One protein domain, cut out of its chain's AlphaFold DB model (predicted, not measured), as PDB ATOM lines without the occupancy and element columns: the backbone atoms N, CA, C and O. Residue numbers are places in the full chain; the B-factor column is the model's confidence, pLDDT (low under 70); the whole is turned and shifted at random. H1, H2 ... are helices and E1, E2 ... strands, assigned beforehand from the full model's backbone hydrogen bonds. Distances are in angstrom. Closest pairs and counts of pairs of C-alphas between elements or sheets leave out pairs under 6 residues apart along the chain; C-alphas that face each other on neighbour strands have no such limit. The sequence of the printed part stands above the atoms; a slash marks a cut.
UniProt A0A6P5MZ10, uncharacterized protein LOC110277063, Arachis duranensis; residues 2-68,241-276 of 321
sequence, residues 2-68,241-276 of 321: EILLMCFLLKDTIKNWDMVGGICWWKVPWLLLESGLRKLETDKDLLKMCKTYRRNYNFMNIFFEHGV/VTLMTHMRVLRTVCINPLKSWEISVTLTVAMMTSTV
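This is residues 2 to 68 and 241 to 276 of the 321 residues of the protein "uncharacterized protein LOC110277063" of Arachis duranensis (UniProt A0A6P5MZ10). A small three-stranded sheet has H3 over one face and H1 packed on H3; a long loop, residues 241 to 276, without named elements, folds back and sticks out at residues 256 to 261. Of 103 printed residues, 47, under half, are in named elements: H1 E1 H2 E2 H3 E3, mixed class. The antiparallel sheet runs E2 E1 E3. It is only just loose, radius of gyration of the C-alphas 15.6 A, spanning 52 by 33 by 30 A.

H1, residues 2 to 18, touches H3, residues 43 to 55, opposite ways at a steep 44 degrees; the closest C-alphas, Cys 7 and Cys 50, are 6.5 A apart. E1, residues 23 to 27, neighbours E2, residues 37 to 39 (N 26 and O 38, 2.8 A), and E3, residues 61 to 65 (N 25 and O 63, 2.8 A). H2, residues 33 to 36, only grazes the sheet.

H1 starts at C-alpha 2 (138.370, 188.293, 164.463) and spans 24.2 A; E3 ends at C-alpha 65 (114.862, 188.845, 151.405).

Residues 69 to 240 are cut out; C-alphas 68 and 241 are 10.6 A apart. Residues 68 and 241 to 276 have pLDDT under 70.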
ATOM      1  N   GLU A   2     139.836 188.254 164.271       73.38
ATOM      2  CA  GLU A   2     138.370 188.293 164.463       73.38
ATOM      3  C   GLU A   2     137.544 188.673 163.226       73.38
ATOM      4  O   GLU A   2     136.510 188.067 162.968       73.38
ATOM      5  N   ILE A   3     138.023 189.634 162.430       75.62
ATOM      6  CA  ILE A   3     137.348 190.053 161.190       75.62
ATOM      7  C   ILE A   3     137.315 188.906 160.181       75.62
ATOM      8  O   ILE A   3     136.291 188.677 159.552       75.62
ATOM      9  N   LEU A   4     138.415 188.155 160.066       78.25
ATOM     10  CA  LEU A   4     138.482 187.005 159.168       78.25
ATOM     11  C   LEU A   4     137.474 185.941 159.598       78.25
ATOM     12  O   LEU A   4     136.739 185.444 158.753       78.25
ATOM     13  N   LEU A   5     137.374 185.658 160.902       81.88
ATOM     14  CA  LEU A   5     136.417 184.679 161.417       81.88
ATOM     15  C   LEU A   5     134.962 185.080 161.129       81.88
ATOM     16  O   LEU A   5     134.174 184.246 160.692       81.88
ATOM     17  N   MET A   6     134.623 186.360 161.311       77.62
ATOM     18  CA  MET A   6     133.308 186.897 160.945       77.62
ATOM     19  C   MET A   6     133.034 186.768 159.447       77.62
ATOM     20  O   MET A   6     131.979 186.266 159.072       77.62
ATOM     21  N   CYS A   7     133.980 187.158 158.585       83.31
ATOM     22  CA  CYS A   7     133.782 187.025 157.144       83.31
ATOM     23  C   CYS A   7     133.645 185.546 156.730       83.31
ATOM     24  O   CYS A   7     132.825 185.247 155.873       83.31
ATOM     25  N   PHE A   8     134.378 184.614 157.356       84.62
ATOM     26  CA  PHE A   8     134.238 183.173 157.098       84.62
ATOM     27  C   PHE A   8     132.854 182.640 157.490       84.62
ATOM     28  O   PHE A   8     132.194 182.001 156.676       84.62
ATOM     29  N   LEU A   9     132.389 182.942 158.706       85.88
ATOM     30  CA  LEU A   9     131.067 182.518 159.181       85.88
ATOM     31  C   LEU A   9     129.941 183.086 158.315       85.88
ATOM     32  O   LEU A   9     129.000 182.372 157.959       85.88
ATOM     33  N   LEU A  10     130.042 184.367 157.957       86.31
ATOM     34  CA  LEU A  10     129.029 185.009 157.138       86.31
ATOM     35  C   LEU A  10     129.046 184.474 155.706       86.31
ATOM     36  O   LEU A  10     127.981 184.212 155.165       86.31
ATOM     37  N   LYS A  11     130.226 184.231 155.119       88.50
ATOM     38  CA  LYS A  11     130.360 183.654 153.773       88.50
ATOM     39  C   LYS A  11     129.672 182.298 153.662       88.50
ATOM     40  O   LYS A  11     128.917 182.081 152.720       88.50
ATOM     41  N   ASP A  12     129.885 181.417 154.634       86.81
ATOM     42  CA  ASP A  12     129.207 180.118 154.692       86.81
ATOM     43  C   ASP A  12     127.687 180.271 154.819       86.81
ATOM     44  O   ASP A  12     126.925 179.519 154.216       86.81
ATOM     45  N   THR A  13     127.243 181.250 155.609       84.56
ATOM     46  CA  THR A  13     125.816 181.504 155.844       84.56
ATOM     47  C   THR A  13     125.141 182.045 154.586       84.56
ATOM     48  O   THR A  13     124.078 181.561 154.212       84.56
ATOM     49  N   ILE A  14     125.781 182.995 153.900       85.06
ATOM     50  CA  ILE A  14     125.291 183.593 152.653       85.06
ATOM     51  C   ILE A  14     125.235 182.539 151.551       85.06
ATOM     52  O   ILE A  14     124.208 182.422 150.901       85.06
ATOM     53  N   LYS A  15     126.283 181.720 151.391       85.00
ATOM     54  CA  LYS A  15     126.293 180.632 150.401       85.00
ATOM     55  C   LYS A  15     125.158 179.635 150.616       85.00
ATOM     56  O   LYS A  15     124.506 179.241 149.660       85.00
ATOM     57  N   ASN A  16     124.905 179.243 151.863       84.44
ATOM     58  CA  ASN A  16     123.792 178.344 152.172       84.44
ATOM     59  C   ASN A  16     122.425 178.990 151.901       84.44
ATOM     60  O   ASN A  16     121.472 178.278 151.605       84.44
ATOM     61  N   TRP A  17     122.315 180.313 152.030       80.00
ATOM     62  CA  TRP A  17     121.076 181.044 151.763       80.00
ATOM     63  C   TRP A  17     120.830 181.260 150.267       80.00
ATOM     64  O   TRP A  17     119.693 181.164 149.809       80.00
ATOM     65  N   ASP A  18     121.902 181.473 149.506       77.88
ATOM     66  CA  ASP A  18     121.886 181.587 148.046       77.88
ATOM     67  C   ASP A  18     121.350 180.302 147.390       77.88
ATOM     68  O   ASP A  18     120.581 180.359 146.437       77.88
ATOM     69  N   MET A  19     121.620 179.132 147.988       75.06
ATOM     70  CA  MET A  19     121.023 177.858 147.553       75.06
ATOM     71  C   MET A  19     119.489 177.818 147.652       75.06
ATOM     72  O   MET A  19     118.859 177.020 146.966       75.06
ATOM     73  N   VAL A  20     118.885 178.649 148.504       78.94
ATOM     74  CA  VAL A  20     117.424 178.767 148.666       78.94
ATOM     75  C   VAL A  20     116.878 179.925 147.810       78.94
ATOM     76  O   VAL A  20     115.714 180.295 147.927       78.94
ATOM     77  N   GLY A  21     117.713 180.533 146.957       81.62
ATOM     78  CA  GLY A  21     117.349 181.686 146.133       81.62
ATOM     79  C   GLY A  21     117.084 182.960 146.941       81.62
ATOM     80  O   GLY A  21     116.407 183.866 146.463       81.62
ATOM     81  N   GLY A  22     117.562 183.032 148.186       85.44
ATOM     82  CA  GLY A  22     117.360 184.198 149.038       85.44
ATOM     83  C   GLY A  22     118.397 185.287 148.776       85.44
ATOM     84  O   GLY A  22     119.593 185.010 148.706       85.44
ATOM     85  N   ILE A  23     117.963 186.547 148.712       89.81
ATOM     86  CA  ILE A  23     118.870 187.686 148.528       89.81
ATOM     87  C   ILE A  23     119.288 188.227 149.900       89.81
ATOM     88  O   ILE A  23     118.459 188.484 150.774       89.81
ATOM     89  N   CYS A  24     120.592 188.410 150.100       93.44
ATOM     90  CA  CYS A  24     121.142 189.023 151.306       93.44
ATOM     91  C   CYS A  24     121.483 190.495 151.048       93.44
ATOM     92  O   CYS A  24     122.160 190.833 150.075       93.44
ATOM     93  N   TRP A  25     121.045 191.365 151.949       95.06
ATOM     94  CA  TRP A  25     121.277 192.802 151.915       95.06
ATOM     95  C   TRP A  25     121.961 193.251 153.208       95.06
ATOM     96  O   TRP A  25     121.715 192.713 154.285       95.06
ATOM     97  N   TRP A  26     122.796 194.282 153.143       96.12
ATOM     98  CA  TRP A  26     123.375 194.912 154.328       96.12
ATOM     99  C   TRP A  26     123.208 196.425 154.266       96.12
ATOM    100  O   TRP A  26     123.300 197.033 153.197       96.12
ATOM    101  N   LYS A  27     122.955 197.049 155.420       96.25
ATOM    102  CA  LYS A  27     122.850 198.508 155.515       96.25
ATOM    103  C   LYS A  27     124.212 199.107 155.837       96.25
ATOM    104  O   LYS A  27     124.795 198.824 156.886       96.25
ATOM    105  N   VAL A  28     124.676 199.994 154.963       95.88
ATOM    106  CA  VAL A  28     125.829 200.852 155.225       95.88
ATOM    107  C   VAL A  28     125.476 201.791 156.387       95.88
ATOM    108  O   VAL A  28     124.474 202.506 156.318       95.88
ATOM    109  N   PRO A  29     126.276 201.814 157.460       93.31
ATOM    110  CA  PRO A  29     126.112 202.757 158.556       93.31
ATOM    111  C   PRO A  29     126.122 204.204 158.071       93.31
ATOM    112  O   PRO A  29     126.732 204.511 157.047       93.31
ATOM    113  N   TRP A  30     125.467 205.088 158.823       93.88
ATOM    114  CA  TRP A  30     125.351 206.528 158.527       93.88
ATOM    115  C   TRP A  30     124.532 206.879 157.278       93.88
ATOM    116  O   TRP A  30     124.228 208.049 157.070       93.88
ATOM    117  N   LEU A  31     124.132 205.891 156.474       95.69
ATOM    118  CA  LEU A  31     123.208 206.085 155.366       95.69
ATOM    119  C   LEU A  31     121.772 205.748 155.789       95.69
ATOM    120  O   LEU A  31     121.523 204.899 156.656       95.69
ATOM    121  N   LEU A  32     120.818 206.433 155.156       95.00
ATOM    122  CA  LEU A  32     119.393 206.119 155.260       95.00
ATOM    123  C   LEU A  32     119.128 204.721 154.690       95.00
ATOM    124  O   LEU A  32     119.950 204.182 153.956       95.00
ATOM    125  N   LEU A  33     118.004 204.096 155.048       91.25
ATOM    126  CA  LEU A  33     117.713 202.732 154.589       91.25
ATOM    127  C   LEU A  33     117.625 202.660 153.054       91.25
ATOM    128  O   LEU A  33     118.253 201.793 152.458       91.25
ATOM    129  N   GLU A  34     116.946 203.623 152.431       91.50
ATOM    130  CA  GLU A  34     116.723 203.695 150.979       91.50
ATOM    131  C   GLU A  34     118.021 203.815 150.165       91.50
ATOM    132  O   GLU A  34     118.158 203.192 149.116       91.50
ATOM    133  N   SER A  35     119.000 204.582 150.653       95.06
ATOM    134  CA  SER A  35     120.279 204.817 149.959       95.06
ATOM    135  C   SER A  35     121.435 203.954 150.476       95.06
ATOM    136  O   SER A  35     122.485 203.836 149.837       95.06
ATOM    137  N   GLY A  36     121.267 203.372 151.662       95.44
ATOM    138  CA  GLY A  36     122.288 202.635 152.391       95.44
ATOM    139  C   GLY A  36     122.195 201.125 152.251       95.44
ATOM    140  O   GLY A  36     123.151 200.444 152.620       95.44
ATOM    141  N   LEU A  37     121.089 200.589 151.744       95.88
ATOM    142  CA  LEU A  37     120.936 199.154 151.551       95.88
ATOM    143  C   LEU A  37     121.733 198.694 150.324       95.88
ATOM    144  O   LEU A  37     121.609 199.250 149.235       95.88
ATOM    145  N   ARG A  38     122.594 197.689 150.499       96.94
ATOM    146  CA  ARG A  38     123.409 197.120 149.419       96.94
ATOM    147  C   ARG A  38     123.294 195.609 149.395       96.94
ATOM    148  O   ARG A  38     123.339 194.970 150.444       96.94
ATOM    149  N   LYS A  39     123.170 195.055 148.192       95.38
ATOM    150  CA  LYS A  39     123.150 193.611 147.973       95.38
ATOM    151  C   LYS A  39     124.519 193.026 148.317       95.38
ATOM    152  O   LYS A  39     125.552 193.651 148.068       95.38
ATOM    153  N   LEU A  40     124.522 191.850 148.925       94.62
ATOM    154  CA  LEU A  40     125.717 191.124 149.325       94.62
ATOM    155  C   LEU A  40     125.943 189.959 148.357       94.62
ATOM    156  O   LEU A  40     125.623 188.818 148.666       94.62
ATOM    157  N   GLU A  41     126.446 190.275 147.166       92.25
ATOM    158  CA  GLU A  41     126.546 189.320 146.050       92.25
ATOM    159  C   GLU A  41     127.979 188.841 145.813       92.25
ATOM    160  O   GLU A  41     128.210 187.695 145.440       92.25
ATOM    161  N   THR A  42     128.968 189.700 146.073       93.38
ATOM    162  CA  THR A  42     130.371 189.379 145.809       93.38
ATOM    163  C   THR A  42     131.212 189.312 147.084       93.38
ATOM    164  O   THR A  42     130.934 189.966 148.092       93.38
ATOM    165  N   ASP A  43     132.341 188.600 147.017       91.88
ATOM    166  CA  ASP A  43     133.359 188.613 148.080       91.88
ATOM    167  C   ASP A  43     133.872 190.039 148.374       91.88
ATOM    168  O   ASP A  43     134.275 190.350 149.499       91.88
ATOM    169  N   LYS A  44     133.835 190.936 147.375       94.94
ATOM    170  CA  LYS A  44     134.197 192.351 147.547       94.94
ATOM    171  C   LYS A  44     133.192 193.076 148.441       94.94
ATOM    172  O   LYS A  44     133.614 193.862 149.293       94.94
ATOM    173  N   ASP A  45     131.902 192.790 148.290       94.56
ATOM    174  CA  ASP A  45     130.847 193.358 149.133       94.56
ATOM    175  C   ASP A  45     130.980 192.855 150.566       94.56
ATOM    176  O   ASP A  45     130.969 193.660 151.496       94.56
ATOM    177  N   LEU A  46     131.240 191.556 150.742       93.69
ATOM    178  CA  LEU A  46     131.514 190.961 152.049       93.69
ATOM    179  C   LEU A  46     132.720 191.609 152.733       93.69
ATOM    180  O   LEU A  46     132.659 191.975 153.908       93.69
ATOM    181  N   LEU A  47     133.811 191.820 151.998       93.19
ATOM    182  CA  LEU A  47     134.990 192.492 152.531       93.19
ATOM    183  C   LEU A  47     134.693 193.953 152.905       93.19
ATOM    184  O   LEU A  47     135.152 194.433 153.944       93.19
ATOM    185  N   LYS A  48     133.930 194.676 152.077       94.75
ATOM    186  CA  LYS A  48     133.529 196.068 152.338       94.75
ATOM    187  C   LYS A  48     132.638 196.160 153.572       94.75
ATOM    188  O   LYS A  48     132.866 197.016 154.428       94.75
ATOM    189  N   MET A  49     131.696 195.240 153.697       94.69
ATOM    190  CA  MET A  49     130.818 195.064 154.841       94.69
ATOM    191  C   MET A  49     131.644 194.792 156.119       94.69
ATOM    192  O   MET A  49     131.560 195.557 157.079       94.69
ATOM    193  N   CYS A  50     132.563 193.817 156.103       92.94
ATOM    194  CA  CYS A  50     133.467 193.515 157.223       92.94
ATOM    195  C   CYS A  50     134.352 194.717 157.635       92.94
ATOM    196  O   CYS A  50     134.575 194.960 158.823       92.94
ATOM    197  N   LYS A  51     134.857 195.508 156.675       93.38
ATOM    198  CA  LYS A  51     135.618 196.741 156.968       93.38
ATOM    199  C   LYS A  51     134.749 197.809 157.631       93.38
ATOM    200  O   LYS A  51     135.223 198.544 158.495       93.38
ATOM    201  N   THR A  52     133.493 197.896 157.212       93.38
ATOM    202  CA  THR A  52     132.540 198.892 157.700       93.38
ATOM    203  C   THR A  52     132.066 198.562 159.114       93.38
ATOM    204  O   THR A  52     132.030 199.453 159.956       93.38
ATOM    205  N   TYR A  53     131.847 197.280 159.416       91.19
ATOM    206  CA  TYR A  53     131.569 196.771 160.765       91.19
ATOM    207  C   TYR A  53     132.576 197.278 161.806       91.19
ATOM    208  O   TYR A  53     132.188 197.796 162.850       91.19
ATOM    209  N   ARG A  54     133.880 197.218 161.491       90.44
ATOM    210  CA  ARG A  54     134.938 197.692 162.399       90.44
ATOM    211  C   ARG A  54     134.852 199.197 162.669       90.44
ATOM    212  O   ARG A  54     135.147 199.636 163.773       90.44
ATOM    213  N   ARG A  55     134.481 199.988 161.658       92.44
ATOM    214  CA  ARG A  55     134.345 201.449 161.780       92.44
ATOM    215  C   ARG A  55     133.074 201.857 162.519       92.44
ATOM    216  O   ARG A  55     133.031 202.942 163.076       92.44
ATOM    217  N   ASN A  56     132.064 200.993 162.524       92.25
ATOM    218  CA  ASN A  56     130.761 201.260 163.115       92.25
ATOM    219  C   ASN A  56     130.570 200.535 164.453       92.25
ATOM    220  O   ASN A  56     129.564 199.864 164.657       92.25
ATOM    221  N   TYR A  57     131.567 200.617 165.338       91.50
ATOM    222  CA  TYR A  57     131.505 200.053 166.694       91.50
ATOM    223  C   TYR A  57     131.107 198.572 166.747       91.50
ATOM    224  O   TYR A  57     130.407 198.144 167.662       91.50
ATOM    225  N   ASN A  58     131.557 197.778 165.769       89.06
ATOM    226  CA  ASN A  58     131.222 196.356 165.666       89.06
ATOM    227  C   ASN A  58     129.704 196.106 165.575       89.06
ATOM    228  O   ASN A  58     129.193 195.115 166.094       89.06
ATOM    229  N   PHE A  59     128.982 197.007 164.908       88.12
ATOM    230  CA  PHE A  59     127.546 196.911 164.697       88.12
ATOM    231  C   PHE A  59     127.193 197.009 163.212       88.12
ATOM    232  O   PHE A  59     127.719 197.851 162.477       88.12
ATOM    233  N   MET A  60     126.280 196.147 162.761       91.94
ATOM    234  CA  MET A  60     125.819 196.122 161.378       91.94
ATOM    235  C   MET A  60     124.444 195.478 161.264       91.94
ATOM    236  O   MET A  60     124.153 194.514 161.967       91.94
ATOM    237  N   ASN A  61     123.627 195.993 160.346       92.31
ATOM    238  CA  ASN A  61     122.304 195.450 160.057       92.31
ATOM    239  C   ASN A  61     122.352 194.656 158.753       92.31
ATOM    240  O   ASN A  61     122.772 195.190 157.719       92.31
ATOM    241  N   ILE A  62     121.920 193.401 158.819       92.00
ATOM    242  CA  ILE A  62     121.820 192.478 157.689       92.00
ATOM    243  C   ILE A  62     120.343 192.125 157.531       92.00
ATOM    244  O   ILE A  62     119.660 191.860 158.520       92.00
ATOM    245  N   PHE A  63     119.864 192.140 156.297       91.50
ATOM    246  CA  PHE A  63     118.486 191.865 155.930       91.50
ATOM    247  C   PHE A  63     118.478 190.707 154.942       91.50
ATOM    248  O   PHE A  63     119.298 190.660 154.026       91.50
ATOM    249  N   PHE A  64     117.550 189.781 155.130       89.81
ATOM    250  CA  PHE A  64     117.355 188.666 154.218       89.81
ATOM    251  C   PHE A  64     116.014 188.857 153.538       89.81
ATOM    252  O   PHE A  64     114.977 188.927 154.195       89.81
ATOM    253  N   GLU A  65     116.051 188.949 152.220       88.00
ATOM    254  CA  GLU A  65     114.862 188.845 151.405       88.00
ATOM    255  C   GLU A  65     114.622 187.360 151.164       88.00
ATOM    256  O   GLU A  65     115.415 186.664 150.518       88.00
ATOM    257  N   HIS A  66     113.563 186.847 151.778       82.50
ATOM    258  CA  HIS A  66     113.093 185.512 151.476       82.50
ATOM    259  C   HIS A  66     112.265 185.627 150.202       82.50
ATOM    260  O   HIS A  66     111.231 186.297 150.213       82.50
ATOM    261  N   GLY A  67     112.726 185.006 149.112       76.44
ATOM    262  CA  GLY A  67     111.848 184.757 147.980       76.44
ATOM    263  C   GLY A  67     110.638 184.026 148.538       76.44
ATOM    264  O   GLY A  67     110.792 182.961 149.136       76.44
ATOM    265  N   VAL A  68     109.464 184.652 148.473       63.06
ATOM    266  CA  VAL A  68     108.226 183.999 148.886       63.06
ATOM    267  C   VAL A  68     108.123 182.788 147.977       63.06
ATOM    268  O   VAL A  68     107.917 182.950 146.777       63.06
ATOM    269  N   VAL A 241     107.148 191.795 154.686       34.19
ATOM    270  CA  VAL A 241     107.564 191.736 156.093       34.19
ATOM    271  C   VAL A 241     109.065 191.485 156.206       34.19
ATOM    272  O   VAL A 241     109.564 190.381 155.997       34.19
ATOM    273  N   THR A 242     109.789 192.555 156.523       38.25
ATOM    274  CA  THR A 242     111.226 192.506 156.742       38.25
ATOM    275  C   THR A 242     111.455 191.843 158.087       38.25
ATOM    276  O   THR A 242     111.220 192.435 159.141       38.25
ATOM    277  N   LEU A 243     111.910 190.596 158.061       37.53
ATOM    278  CA  LEU A 243     112.406 189.928 159.249       37.53
ATOM    279  C   LEU A 243     113.733 190.595 159.640       37.53
ATOM    280  O   LEU A 243     114.806 190.248 159.146       37.53
ATOM    281  N   MET A 244     113.649 191.629 160.475       36.34
ATOM    282  CA  MET A 244     114.807 192.394 160.910       36.34
ATOM    283  C   MET A 244     115.540 191.624 162.012       36.34
ATOM    284  O   MET A 244     115.355 191.851 163.206       36.34
ATOM    285  N   THR A 245     116.389 190.681 161.612       42.12
ATOM    286  CA  THR A 245     117.229 189.947 162.557       42.12
ATOM    287  C   THR A 245     118.305 190.876 163.107       42.12
ATOM    288  O   THR A 245     119.359 191.081 162.504       42.12
ATOM    289  N   HIS A 246     118.048 191.451 164.279       39.59
ATOM    290  CA  HIS A 246     119.006 192.301 164.970       39.59
ATOM    291  C   HIS A 246     120.088 191.436 165.632       39.59
ATOM    292  O   HIS A 246     120.055 191.152 166.829       39.59
ATOM    293  N   MET A 247     121.075 190.997 164.850       40.06
ATOM    294  CA  MET A 247     122.232 190.273 165.375       40.06
ATOM    295  C   MET A 247     123.098 191.194 166.248       40.06
ATOM    296  O   MET A 247     124.091 191.762 165.798       40.06
ATOM    297  N   ARG A 248     122.744 191.341 167.528       40.31
ATOM    298  CA  ARG A 248     123.636 191.938 168.526       40.31
ATOM    299  C   ARG A 248     124.666 190.905 168.945       40.31
ATOM    300  O   ARG A 248     124.413 190.082 169.810       40.31
ATOM    301  N   VAL A 249     125.862 190.974 168.378       41.59
ATOM    302  CA  VAL A 249     127.007 190.221 168.899       41.59
ATOM    303  C   VAL A 249     127.460 190.870 170.213       41.59
ATOM    304  O   VAL A 249     128.407 191.646 170.250       41.59
ATOM    305  N   LEU A 250     126.737 190.600 171.302       33.53
ATOM    306  CA  LEU A 250     127.124 191.008 172.651       33.53
ATOM    307  C   LEU A 250     128.274 190.121 173.113       33.53
ATOM    308  O   LEU A 250     128.055 189.005 173.570       33.53
ATOM    309  N   ARG A 251     129.506 190.616 172.978       41.44
ATOM    310  CA  ARG A 251     130.665 189.987 173.606       41.44
ATOM    311  C   ARG A 251     130.794 190.473 175.039       41.44
ATOM    312  O   ARG A 251     131.228 191.598 175.265       41.44
ATOM    313  N   THR A 252     130.504 189.600 175.990       31.73
ATOM    314  CA  THR A 252     130.990 189.758 177.361       31.73
ATOM    315  C   THR A 252     132.322 189.028 177.449       31.73
ATOM    316  O   THR A 252     132.359 187.803 177.406       31.73
ATOM    317  N   VAL A 253     133.430 189.771 177.500       35.03
ATOM    318  CA  VAL A 253     134.748 189.184 177.772       35.03
ATOM    319  C   VAL A 253     134.893 189.114 179.287       35.03
ATOM    320  O   VAL A 253     135.220 190.108 179.928       35.03
ATOM    321  N   CYS A 254     134.611 187.953 179.873       33.53
ATOM    322  CA  CYS A 254     134.893 187.715 181.285       33.53
ATOM    323  C   CYS A 254     136.365 187.320 181.421       33.53
ATOM    324  O   CYS A 254     136.745 186.216 181.041       33.53
ATOM    325  N   ILE A 255     137.197 188.224 181.939       36.34
ATOM    326  CA  ILE A 255     138.580 187.901 182.304       36.34
ATOM    327  C   ILE A 255     138.536 187.349 183.726       36.34
ATOM    328  O   ILE A 255     138.278 188.092 184.669       36.34
ATOM    329  N   ASN A 256     138.738 186.041 183.878       38.12
ATOM    330  CA  ASN A 256     138.823 185.406 185.187       38.12
ATOM    331  C   ASN A 256     140.300 185.406 185.631       38.12
ATOM    332  O   ASN A 256     141.100 184.692 185.024       38.12
ATOM    333  N   PRO A 257     140.706 186.203 186.635       40.66
ATOM    334  CA  PRO A 257     142.123 186.408 186.955       40.66
ATOM    335  C   PRO A 257     142.816 185.175 187.557       40.66
ATOM    336  O   PRO A 257     144.036 185.169 187.682       40.66
ATOM    337  N   LEU A 258     142.068 184.123 187.912       40.59
ATOM    338  CA  LEU A 258     142.595 182.955 188.625       40.59
ATOM    339  C   LEU A 258     142.817 181.712 187.750       40.59
ATOM    340  O   LEU A 258     143.371 180.726 188.231       40.59
ATOM    341  N   LYS A 259     142.413 181.721 186.474       34.62
ATOM    342  CA  LYS A 259     142.632 180.591 185.555       34.62
ATOM    343  C   LYS A 259     143.018 181.104 184.170       34.62
ATOM    344  O   LYS A 259     142.323 181.931 183.594       34.62
ATOM    345  N   SER A 260     144.148 180.600 183.676       40.41
ATOM    346  CA  SER A 260     144.705 180.776 182.328       40.41
ATOM    347  C   SER A 260     143.683 181.183 181.253       40.41
ATOM    348  O   SER A 260     142.784 180.405 180.960       40.41
ATOM    349  N   TRP A 261     143.846 182.391 180.692       32.88
ATOM    350  CA  TRP A 261     143.421 182.895 179.371       32.88
ATOM    351  C   TRP A 261     142.243 182.178 178.666       32.88
ATOM    352  O   TRP A 261     142.305 181.911 177.465       32.88
ATOM    353  N   GLU A 262     141.138 181.889 179.353       32.69
ATOM    354  CA  GLU A 262     139.916 181.412 178.697       32.69
ATOM    355  C   GLU A 262     139.088 182.615 178.237       32.69
ATOM    356  O   GLU A 262     138.314 183.208 178.984       32.69
ATOM    357  N   ILE A 263     139.261 182.989 176.966       36.25
ATOM    358  CA  ILE A 263     138.373 183.937 176.289       36.25
ATOM    359  C   ILE A 263     137.088 183.182 175.933       36.25
ATOM    360  O   ILE A 263     137.011 182.517 174.899       36.25
ATOM    361  N   SER A 264     136.069 183.282 176.783       35.00
ATOM    362  CA  SER A 264     134.719 182.842 176.431       35.00
ATOM    363  C   SER A 264     134.050 183.907 175.558       35.00
ATOM    364  O   SER A 264     133.908 185.058 175.967       35.00
ATOM    365  N   VAL A 265     133.672 183.545 174.326       36.09
ATOM    366  CA  VAL A 265     132.915 184.417 173.412       36.09
ATOM    367  C   VAL A 265     131.466 183.948 173.388       36.09
ATOM    368  O   VAL A 265     131.117 183.018 172.663       36.09
ATOM    369  N   THR A 266     130.606 184.611 174.156       37.16
ATOM    370  CA  THR A 266     129.155 184.407 174.071       37.16
ATOM    371  C   THR A 266     128.611 185.184 172.872       37.16
ATOM    372  O   THR A 266     128.832 186.384 172.754       37.16
ATOM    373  N   LEU A 267     127.926 184.504 171.948       39.62
ATOM    374  CA  LEU A 267     127.211 185.122 170.827       39.62
ATOM    375  C   LEU A 267     125.708 185.097 171.132       39.62
ATOM    376  O   LEU A 267     125.055 184.071 170.946       39.62
ATOM    377  N   THR A 268     125.150 186.219 171.583       38.50
ATOM    378  CA  THR A 268     123.706 186.336 171.839       38.50
ATOM    379  C   THR A 268     122.970 186.765 170.574       38.50
ATOM    380  O   THR A 268     122.843 187.947 170.284       38.50
ATOM    381  N   VAL A 269     122.454 185.817 169.796       39.94
ATOM    382  CA  VAL A 269     121.606 186.149 168.640       39.94
ATOM    383  C   VAL A 269     120.182 186.429 169.127       39.94
ATOM    384  O   VAL A 269     119.412 185.501 169.354       39.94
ATOM    385  N   ALA A 270     119.823 187.701 169.306       36.78
ATOM    386  CA  ALA A 270     118.438 188.100 169.554       36.78
ATOM    387  C   ALA A 270     117.719 188.293 168.210       36.78
ATOM    388  O   ALA A 270     117.987 189.251 167.490       36.78
ATOM    389  N   MET A 271     116.821 187.378 167.845       37.66
ATOM    390  CA  MET A 271     115.969 187.556 166.666       37.66
ATOM    391  C   MET A 271     114.651 188.193 167.109       37.66
ATOM    392  O   MET A 271     113.861 187.546 167.792       37.66
ATOM    393  N   MET A 272     114.424 189.460 166.760       33.53
ATOM    394  CA  MET A 272     113.128 190.118 166.948       33.53
ATOM    395  C   MET A 272     112.347 190.031 165.640       33.53
ATOM    396  O   MET A 272     112.756 190.588 164.627       33.53
ATOM    397  N   THR A 273     111.228 189.315 165.654       38.94
ATOM    398  CA  THR A 273     110.295 189.274 164.528       38.94
ATOM    399  C   THR A 273     109.209 190.318 164.769       38.94
ATOM    400  O   THR A 273     108.358 190.117 165.631       38.94
ATOM    401  N   SER A 274     109.241 191.442 164.051       34.97
ATOM    402  CA  SER A 274     108.131 192.399 164.049       34.97
ATOM    403  C   SER A 274     107.201 192.091 162.879       34.97
ATOM    404  O   SER A 274     107.546 192.337 161.722       34.97
ATOM    405  N   THR A 275     106.029 191.546 163.171       37.69
ATOM    406  CA  THR A 275     104.930 191.434 162.210       37.69
ATOM    407  C   THR A 275     104.155 192.749 162.229       37.69
ATOM    408  O   THR A 275     103.704 193.174 163.288       37.69
ATOM    409  N   VAL A 276     104.008 193.414 161.079       35.28
ATOM    410  CA  VAL A 276     103.077 194.545 160.954       35.28
ATOM    411  C   VAL A 276     101.683 193.952 160.773       35.28
ATOM    412  O   VAL A 276     101.404 193.301 159.767       35.28
TER     413      VAL A 276